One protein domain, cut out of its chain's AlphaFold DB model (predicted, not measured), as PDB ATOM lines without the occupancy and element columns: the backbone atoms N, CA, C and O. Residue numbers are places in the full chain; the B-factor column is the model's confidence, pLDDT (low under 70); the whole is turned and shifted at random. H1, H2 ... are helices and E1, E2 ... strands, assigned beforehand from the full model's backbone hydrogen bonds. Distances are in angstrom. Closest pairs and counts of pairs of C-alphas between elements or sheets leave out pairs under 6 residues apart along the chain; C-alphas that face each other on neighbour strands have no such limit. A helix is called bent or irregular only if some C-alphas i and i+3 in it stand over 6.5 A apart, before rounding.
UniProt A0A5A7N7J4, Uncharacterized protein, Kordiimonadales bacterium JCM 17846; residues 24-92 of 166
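This is residues 24 to 92 of the 166 residues of an uncharacterized protein of Kordiimonadales bacterium JCM 17846 (UniProt A0A5A7N7J4). This domain has little regular structure: a small antiparallel sheet, E1-E3-E2, has helix H1 over E3, its E2-E3 hairpin reaches one end, and the loop of residues 67 to 88 reaches the other. The printed part has 69 residues, 26 in named elements, ordered E1, H1, E2, E3, H2; the class is mixed. It is compact, radius of gyration of the C-alphas 12.0 A, spanning 38 by 25 by 18 A.

E1, residues 33 to 35, begins at C-alpha 33 (351.957, 186.847, 251.082). H1 is residues 38 to 45, 11.0 A, irregular: C-alphas 39 and 42 are 7.4 A apart. E2 is residues 50 to 54, 13.4 A; E3 is 61 to 66, 14.9 A. H2, residues 89 to 92, ends at C-alpha 92 (361.138, 191.974, 241.559).

Across E1 and E3, N 34 and O 65 are 3.0 A apart, within hydrogen-bond range; across the hairpin E2 and E3, N 53 and O 62, 2.8 A. E1, H1 and E2 form a split strand-helix-strand unit, two strands of one sheet with a helix between them along the chain and E3 between them in the sheet; its crossover is right-handed. H1 is on the sheet, height 9.1 A; its closest C-alphas to E3 are Ala 44 and Ala 65, 7.3 A. H2 only grazes the sheet; C-alphas Pro 35 and Asn 90, the closest of E1 and H2, are 6.6 A apart. H1 has 2 of 4 O i to N i+4 pairs within range; H2 is too short for one.

The farthest C-alphas, Ser 58 and Asp 79, are 38.1 A apart. The printed part has no cut; the link E3 to H2 is long, 22 residues. Residues 57 and 72 have pLDDT under 70.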
ATOM      1  N   SER A  24     355.656 200.202 239.882       87.12
ATOM      2  CA  SER A  24     354.513 200.383 240.776       87.12
ATOM      3  C   SER A  24     354.151 199.133 241.561       87.12
ATOM      4  O   SER A  24     353.454 199.229 242.569       87.12
ATOM      5  N   PHE A  25     354.643 197.969 241.125       89.06
ATOM      6  CA  PHE A  25     354.298 196.667 241.694       89.06
ATOM      7  C   PHE A  25     352.784 196.416 241.704       89.06
ATOM      8  O   PHE A  25     352.259 195.752 242.600       89.06
ATOM      9  N   ALA A  26     352.066 196.925 240.695       89.12
ATOM     10  CA  ALA A  26     350.613 196.799 240.606       89.12
ATOM     11  C   ALA A  26     350.167 195.328 240.546       89.12
ATOM     12  O   ALA A  26     349.127 194.967 241.097       89.12
ATOM     13  N   HIS A  27     350.993 194.460 239.955       88.50
ATOM     14  CA  HIS A  27     350.778 193.010 239.911       88.50
ATOM     15  C   HIS A  27     350.623 192.366 241.302       88.50
ATOM     16  O   HIS A  27     349.951 191.346 241.441       88.50
ATOM     17  N   ALA A  28     351.215 192.969 242.336       91.31
ATOM     18  CA  ALA A  28     351.230 192.444 243.693       91.31
ATOM     19  C   ALA A  28     350.156 193.047 244.609       91.31
ATOM     20  O   ALA A  28     350.078 192.665 245.779       91.31
ATOM     21  N   ALA A  29     349.317 193.961 244.112       90.62
ATOM     22  CA  ALA A  29     348.331 194.683 244.925       90.62
ATOM     23  C   ALA A  29     347.358 193.751 245.677       90.62
ATOM     24  O   ALA A  29     346.905 194.062 246.777       90.62
ATOM     25  N   ASN A  30     347.080 192.576 245.106       89.44
ATOM     26  CA  ASN A  30     346.172 191.582 245.679       89.44
ATOM     27  C   ASN A  30     346.890 190.416 246.388       89.44
ATOM     28  O   ASN A  30     346.240 189.460 246.815       89.44
ATOM     29  N   TRP A  31     348.219 190.455 246.511       91.00
ATOM     30  CA  TRP A  31     348.986 189.381 247.140       91.00
ATOM     31  C   TRP A  31     348.941 189.514 248.663       91.00
ATOM     32  O   TRP A  31     349.318 190.541 249.213       91.00
ATOM     33  N   ARG A  32     348.518 188.455 249.359       92.88
ATOM     34  CA  ARG A  32     348.495 188.418 250.837       92.88
ATOM     35  C   ARG A  32     349.836 188.031 251.441       92.88
ATOM     36  O   ARG A  32     350.145 188.380 252.575       92.88
ATOM     37  N   SER A  33     350.636 187.299 250.684       93.44
ATOM     38  CA  SER A  33     351.957 186.847 251.082       93.44
ATOM     39  C   SER A  33     352.833 186.683 249.858       93.44
ATOM     40  O   SER A  33     352.331 186.458 248.757       93.44
ATOM     41  N   THR A  34     354.141 186.723 250.068       92.81
ATOM     42  CA  THR A  34     355.116 186.376 249.041       92.81
ATOM     43  C   THR A  34     356.168 185.451 249.627       92.81
ATOM     44  O   THR A  34     356.594 185.674 250.762       92.81
ATOM     45  N   PRO A  35     356.615 184.434 248.884       91.94
ATOM     46  CA  PRO A  35     357.751 183.649 249.312       91.94
ATOM     47  C   PRO A  35     359.039 184.448 249.317       91.94
ATOM     48  O   PRO A  35     359.180 185.443 248.596       91.94
ATOM     49  N   LEU A  36     359.966 183.957 250.127       91.12
ATOM     50  CA  LEU A  36     361.287 184.511 250.335       91.12
ATOM     51  C   LEU A  36     362.342 183.420 250.240       91.12
ATOM     52  O   LEU A  36     362.173 182.296 250.721       91.12
ATOM     53  N   GLY A  37     363.494 183.800 249.714       88.00
ATOM     54  CA  GLY A  37     364.716 183.054 249.893       88.00
ATOM     55  C   GLY A  37     365.320 183.215 251.280       88.00
ATOM     56  O   GLY A  37     365.180 184.240 251.940       88.00
ATOM     57  N   LEU A  38     366.077 182.203 251.708       89.69
ATOM     58  CA  LEU A  38     366.801 182.239 252.983       89.69
ATOM     59  C   LEU A  38     367.779 183.422 253.073       89.69
ATOM     60  O   LEU A  38     368.007 183.953 254.156       89.69
ATOM     61  N   SER A  39     368.328 183.867 251.940       89.69
ATOM     62  CA  SER A  39     369.198 185.046 251.862       89.69
ATOM     63  C   SER A  39     368.468 186.370 252.108       89.69
ATOM     64  O   SER A  39     369.126 187.382 252.313       89.69
ATOM     65  N   GLU A  40     367.134 186.378 252.078       93.00
ATOM     66  CA  GLU A  40     366.310 187.576 252.278       93.00
ATOM     67  C   GLU A  40     365.946 187.788 253.754       93.00
ATOM     68  O   GLU A  40     365.458 188.858 254.103       93.00
ATOM     69  N   ILE A  41     366.188 186.805 254.638       95.12
ATOM     70  CA  ILE A  41     365.686 186.810 256.026       95.12
ATOM     71  C   ILE A  41     366.063 188.087 256.781       95.12
ATOM     72  O   ILE A  41     365.202 188.662 257.439       95.12
ATOM     73  N   LEU A  42     367.325 188.527 256.704       94.62
ATOM     74  CA  LEU A  42     367.801 189.673 257.489       94.62
ATOM     75  C   LEU A  42     367.070 190.968 257.113       94.62
ATOM     76  O   LEU A  42     366.592 191.678 257.993       94.62
ATOM     77  N   GLU A  43     366.936 191.235 255.818       94.94
ATOM     78  CA  GLU A  43     366.270 192.437 255.310       94.94
ATOM     79  C   GLU A  43     364.744 192.342 255.466       94.94
ATOM     80  O   GLU A  43     364.076 193.289 255.890       94.94
ATOM     81  N   ALA A  44     364.177 191.168 255.175       95.94
ATOM     82  CA  ALA A  44     362.739 190.944 255.212       95.94
ATOM     83  C   ALA A  44     362.180 190.951 256.640       95.94
ATOM     84  O   ALA A  44     361.106 191.508 256.856       95.94
ATOM     85  N   ALA A  45     362.897 190.397 257.625       96.25
ATOM     86  CA  ALA A  45     362.447 190.364 259.019       96.25
ATOM     87  C   ALA A  45     362.312 191.763 259.640       96.25
ATOM     88  O   ALA A  45     361.515 191.950 260.556       96.25
ATOM     89  N   GLY A  46     363.063 192.751 259.137       95.88
ATOM     90  CA  GLY A  46     362.933 194.148 259.557       95.88
ATOM     91  C   GLY A  46     361.695 194.855 258.994       95.88
ATOM     92  O   GLY A  46     361.300 195.894 259.519       95.88
ATOM     93  N   CYS A  47     361.078 194.306 257.943       96.00
ATOM     94  CA  CYS A  47     359.974 194.942 257.218       96.00
ATOM     95  C   CYS A  47     358.643 194.181 257.329       96.00
ATOM     96  O   CYS A  47     357.581 194.802 257.282       96.00
ATOM     97  N   PHE A  48     358.685 192.852 257.450       96.00
ATOM     98  CA  PHE A  48     357.524 191.977 257.295       96.00
ATOM     99  C   PHE A  48     357.457 190.928 258.410       96.00
ATOM    100  O   PHE A  48     358.486 190.365 258.788       96.00
ATOM    101  N   PRO A  49     356.251 190.559 258.875       96.56
ATOM    102  CA  PRO A  49     356.069 189.313 259.604       96.56
ATOM    103  C   PRO A  49     356.459 188.132 258.707       96.56
ATOM    104  O   PRO A  49     355.933 187.983 257.600       96.56
ATOM    105  N   LEU A  50     357.375 187.295 259.190       97.00
ATOM    106  CA  LEU A  50     357.826 186.097 258.486       97.00
ATOM    107  C   LEU A  50     357.129 184.858 259.043       97.00
ATOM    108  O   LEU A  50     356.943 184.729 260.253       97.00
ATOM    109  N   PHE A  51     356.772 183.930 258.164       95.75
ATOM    110  CA  PHE A  51     356.144 182.672 258.544       95.75
ATOM    111  C   PHE A  51     356.555 181.538 257.607       95.75
ATOM    112  O   PHE A  51     357.067 181.764 256.511       95.75
ATOM    113  N   LEU A  52     356.334 180.302 258.054       94.94
ATOM    114  CA  LEU A  52     356.513 179.115 257.230       94.94
ATOM    115  C   LEU A  52     355.157 178.666 256.694       94.94
ATOM    116  O   LEU A  52     354.238 178.386 257.465       94.94
ATOM    117  N   MET A  53     355.041 178.582 255.375       88.00
ATOM    118  CA  MET A  53     353.881 178.020 254.699       88.00
ATOM    119  C   MET A  53     354.173 176.570 254.330       88.00
ATOM    120  O   MET A  53     355.224 176.274 253.767       88.00
ATOM    121  N   LYS A  54     353.248 175.663 254.644       87.50
ATOM    122  CA  LYS A  54     353.338 174.272 254.208       87.50
ATOM    123  C   LYS A  54     352.839 174.172 252.766       87.50
ATOM    124  O   LYS A  54     351.677 174.467 252.503       87.50
ATOM    125  N   GLY A  55     353.719 173.783 251.853       78.94
ATOM    126  CA  GLY A  55     353.382 173.410 250.489       78.94
ATOM    127  C   GLY A  55     352.683 172.055 250.482       78.94
ATOM    128  O   GLY A  55     353.170 171.084 251.063       78.94
ATOM    129  N   GLU A  56     351.530 171.990 249.834       78.94
ATOM    130  CA  GLU A  56     350.822 170.743 249.553       78.94
ATOM    131  C   GLU A  56     351.018 170.408 248.066       78.94
ATOM    132  O   GLU A  56     350.988 171.325 247.243       78.94
ATOM    133  N   PRO A  57     351.226 169.133 247.680       69.75
ATOM    134  CA  PRO A  57     351.163 167.906 248.490       69.75
ATOM    135  C   PRO A  57     352.511 167.453 249.088       69.75
ATOM    136  O   PRO A  57     352.570 166.446 249.790       69.75
ATOM    137  N   SER A  58     353.612 168.147 248.788       77.00
ATOM    138  CA  SER A  58     354.971 167.752 249.198       77.00
ATOM    139  C   SER A  58     355.178 167.748 250.718       77.00
ATOM    140  O   SER A  58     356.083 167.081 251.224       77.00
ATOM    141  N   GLY A  59     354.373 168.525 251.448       81.31
ATOM    142  CA  GLY A  59     354.511 168.770 252.877       81.31
ATOM    143  C   GLY A  59     355.755 169.582 253.245       81.31
ATOM    144  O   GLY A  59     356.125 169.629 254.420       81.31
ATOM    145  N   THR A  60     356.418 170.189 252.260       81.50
ATOM    146  CA  THR A  60     357.604 171.024 252.466       81.50
ATOM    147  C   THR A  60     357.210 172.375 253.038       81.50
ATOM    148  O   THR A  60     356.128 172.880 252.771       81.50
ATOM    149  N   PHE A  61     358.079 172.970 253.849       86.75
ATOM    150  CA  PHE A  61     357.855 174.314 254.368       86.75
ATOM    151  C   PHE A  61     358.669 175.328 253.579       86.75
ATOM    152  O   PHE A  61     359.858 175.116 253.335       86.75
ATOM    153  N   HIS A  62     358.027 176.439 253.247       87.19
ATOM    154  CA  HIS A  62     358.609 177.546 252.504       87.19
ATOM    155  C   HIS A  62     358.505 178.811 253.339       87.19
ATOM    156  O   HIS A  62     357.499 179.047 254.011       87.19
ATOM    157  N   LEU A  63     359.571 179.605 253.332       94.44
ATOM    158  CA  LEU A  63     359.593 180.885 254.019       94.44
ATOM    159  C   LEU A  63     358.785 181.906 253.220       94.44
ATOM    160  O   LEU A  63     359.010 182.071 252.023       94.44
ATOM    161  N   SER A  64     357.903 182.628 253.905       95.19
ATOM    162  CA  SER A  64     357.060 183.656 253.307       95.19
ATOM    163  C   SER A  64     356.994 184.906 254.180       95.19
ATOM    164  O   SER A  64     356.989 184.827 255.409       95.19
ATOM    165  N   ALA A  65     356.911 186.065 253.531       96.12
ATOM    166  CA  ALA A  65     356.519 187.328 254.142       96.12
ATOM    167  C   ALA A  65     355.004 187.508 254.049       96.12
ATOM    168  O   ALA A  65     354.395 187.240 253.007       96.12
ATOM    169  N   LEU A  66     354.402 188.005 255.126       95.44
ATOM    170  CA  LEU A  66     353.008 188.430 255.153       95.44
ATOM    171  C   LEU A  66     352.896 189.877 254.656       95.44
ATOM    172  O   LEU A  66     353.527 190.778 255.205       95.44
ATOM    173  N   LEU A  67     352.074 190.090 253.629       94.81
ATOM    174  CA  LEU A  67     351.855 191.387 252.980       94.81
ATOM    175  C   LEU A  67     350.511 192.024 253.372       94.81
ATOM    176  O   LEU A  67     350.380 193.249 253.358       94.81
ATOM    177  N   GLY A  68     349.536 191.209 253.778       91.94
ATOM    178  CA  GLY A  68     348.283 191.664 254.376       91.94
ATOM    179  C   GLY A  68     347.334 190.514 254.715       91.94
ATOM    180  O   GLY A  68     347.573 189.357 254.372       91.94
ATOM    181  N   LEU A  69     346.273 190.836 255.459       85.31
ATOM    182  CA  LEU A  69     345.363 189.857 256.079       85.31
ATOM    183  C   LEU A  69     343.944 189.901 255.500       85.31
ATOM    184  O   LEU A  69     343.316 188.864 255.301       85.31
ATOM    185  N   SER A  70     343.447 191.099 255.216       83.00
ATOM    186  CA  SER A  70     342.116 191.369 254.674       83.00
ATOM    187  C   SER A  70     342.232 192.323 253.495       83.00
ATOM    188  O   SER A  70     343.296 192.884 253.265       83.00
ATOM    189  N   GLU A  71     341.153 192.524 252.747       76.44
ATOM    190  CA  GLU A  71     341.139 193.555 251.711       76.44
ATOM    191  C   GLU A  71     341.334 194.956 252.329       76.44
ATOM    192  O   GLU A  71     340.733 195.234 253.372       76.44
ATOM    193  N   PRO A  72     342.156 195.835 251.715       65.81
ATOM    194  CA  PRO A  72     343.050 195.581 250.573       65.81
ATOM    195  C   PRO A  72     344.234 194.658 250.938       65.81
ATOM    196  O   PRO A  72     344.899 194.851 251.952       65.81
ATOM    197  N   CYS A  73     344.493 193.643 250.099       79.50
ATOM    198  CA  CYS A  73     345.289 192.466 250.483       79.50
ATOM    199  C   CYS A  73     346.793 192.715 250.669       79.50
ATOM    200  O   CYS A  73     347.404 191.979 251.439       79.50
ATOM    201  N   ASN A  74     347.388 193.701 249.989       90.75
ATOM    202  CA  ASN A  74     348.797 194.062 250.152       90.75
ATOM    203  C   ASN A  74     348.926 195.496 250.685       90.75
ATOM    204  O   ASN A  74     348.616 196.456 249.982       90.75
ATOM    205  N   LEU A  75     349.420 195.646 251.914       91.69
ATOM    206  CA  LEU A  75     349.537 196.942 252.596       91.69
ATOM    207  C   LEU A  75     350.762 197.768 252.157       91.69
ATOM    208  O   LEU A  75     350.909 198.931 252.560       91.69
ATOM    209  N   PHE A  76     351.644 197.161 251.356       91.62
ATOM    210  CA  PHE A  76     352.920 197.729 250.926       91.62
ATOM    211  C   PHE A  76     352.887 198.297 249.504       91.62
ATOM    212  O   PHE A  76     353.744 199.109 249.173       91.62
ATOM    213  N   CYS A  77     351.896 197.953 248.681       88.88
ATOM    214  CA  CYS A  77     351.654 198.641 247.412       88.88
ATOM    215  C   CYS A  77     350.922 199.964 247.698       88.88
ATOM    216  O   CYS A  77     349.737 199.951 248.034       88.88
ATOM    217  N   ARG A  78     351.611 201.108 247.602       80.19
ATOM    218  CA  ARG A  78     351.044 202.445 247.878       80.19
ATOM    219  C   ARG A  78     351.391 203.419 246.763       80.19
ATOM    220  O   ARG A  78     352.522 203.412 246.296       80.19
ATOM    221  N   ASP A  79     350.438 204.260 246.364       72.44
ATOM    222  CA  ASP A  79     350.661 205.454 245.528       72.44
ATOM    223  C   ASP A  79     351.537 205.235 244.275       72.44
ATOM    224  O   ASP A  79     352.339 206.086 243.894       72.44
ATOM    225  N   GLY A  80     351.395 204.078 243.621       76.44
ATOM    226  CA  GLY A  80     352.170 203.741 242.424       76.44
ATOM    227  C   GLY A  80     353.610 203.294 242.700       76.44
ATOM    228  O   GLY A  80     354.450 203.396 241.806       76.44
ATOM    229  N   GLY A  81     353.899 202.791 243.903       85.81
ATOM    230  CA  GLY A  81     355.202 202.263 244.296       85.81
ATOM    231  C   GLY A  81     355.153 201.305 245.491       85.81
ATOM    232  O   GLY A  81     354.095 200.854 245.938       85.81
ATOM    233  N   TRP A  82     356.343 200.987 246.004       91.12
ATOM    234  CA  TRP A  82     356.533 200.092 247.145       91.12
ATOM    235  C   TRP A  82     356.804 200.862 248.441       91.12
ATOM    236  O   TRP A  82     357.650 201.753 248.482       91.12
ATOM    237  N   GLY A  83     356.091 200.500 249.506       91.31
ATOM    238  CA  GLY A  83     356.032 201.219 250.778       91.31
ATOM    239  C   GLY A  83     356.853 200.621 251.925       91.31
ATOM    240  O   GLY A  83     356.596 200.970 253.075       91.31
ATOM    241  N   ALA A  84     357.802 199.720 251.655       91.81
ATOM    242  CA  ALA A  84     358.748 199.196 252.649       91.81
ATOM    243  C   ALA A  84     360.206 199.372 252.198       91.81
ATOM    244  O   ALA A  84     360.485 199.537 251.013       91.81
ATOM    245  N   ALA A  85     361.141 199.323 253.154       93.00
ATOM    246  CA  ALA A  85     362.570 199.484 252.878       93.00
ATOM    247  C   ALA A  85     363.149 198.322 252.055       93.00
ATOM    248  O   ALA A  85     364.039 198.530 251.232       93.00
ATOM    249  N   TYR A  86     362.620 197.112 252.250       94.12
ATOM    250  CA  TYR A  86     363.000 195.929 251.490       94.12
ATOM    251  C   TYR A  86     361.913 195.536 250.487       94.12
ATOM    252  O   TYR A  86     360.726 195.545 250.821       94.12
ATOM    253  N   ILE A  87     362.319 195.153 249.274       92.75
ATOM    254  CA  ILE A  87     361.436 194.591 248.244       92.75
ATOM    255  C   ILE A  87     361.788 193.108 248.084       92.75
ATOM    256  O   ILE A  87     362.875 192.811 247.583       92.75
ATOM    257  N   PRO A  88     360.894 192.182 248.473       92.94
ATOM    258  CA  PRO A  88     361.082 190.756 248.237       92.94
ATOM    259  C   PRO A  88     361.446 190.428 246.785       92.94
ATOM    260  O   PRO A  88     360.810 190.910 245.841       92.94
ATOM    261  N   LEU A  89     362.430 189.548 246.590       90.19
ATOM    262  CA  LEU A  89     362.934 189.185 245.259       90.19
ATOM    263  C   LEU A  89     361.848 188.564 244.374       90.19
ATOM    264  O   LEU A  89     361.858 188.743 243.156       90.19
ATOM    265  N   ASN A  90     360.886 187.863 244.977       88.50
ATOM    266  CA  ASN A  90     359.766 187.280 244.246       88.50
ATOM    267  C   ASN A  90     358.860 188.336 243.573       88.50
ATOM    268  O   ASN A  90     358.286 188.051 242.527       88.50
ATOM    269  N   LEU A  91     358.776 189.554 244.120       89.69
ATOM    270  CA  LEU A  91     358.076 190.678 243.483       89.69
ATOM    271  C   LEU A  91     358.907 191.257 242.334       89.69
ATOM    272  O   LEU A  91     358.388 191.541 241.261       89.69
ATOM    273  N   LEU A  92     360.219 191.403 242.549       87.69
ATOM    274  CA  LEU A  92     361.138 191.974 241.559       87.69
ATOM    275  C   LEU A  92     361.276 191.108 240.306       87.69
ATOM    276  O   LEU A  92     361.508 191.640 239.221       87.69
TER     277      LEU A  92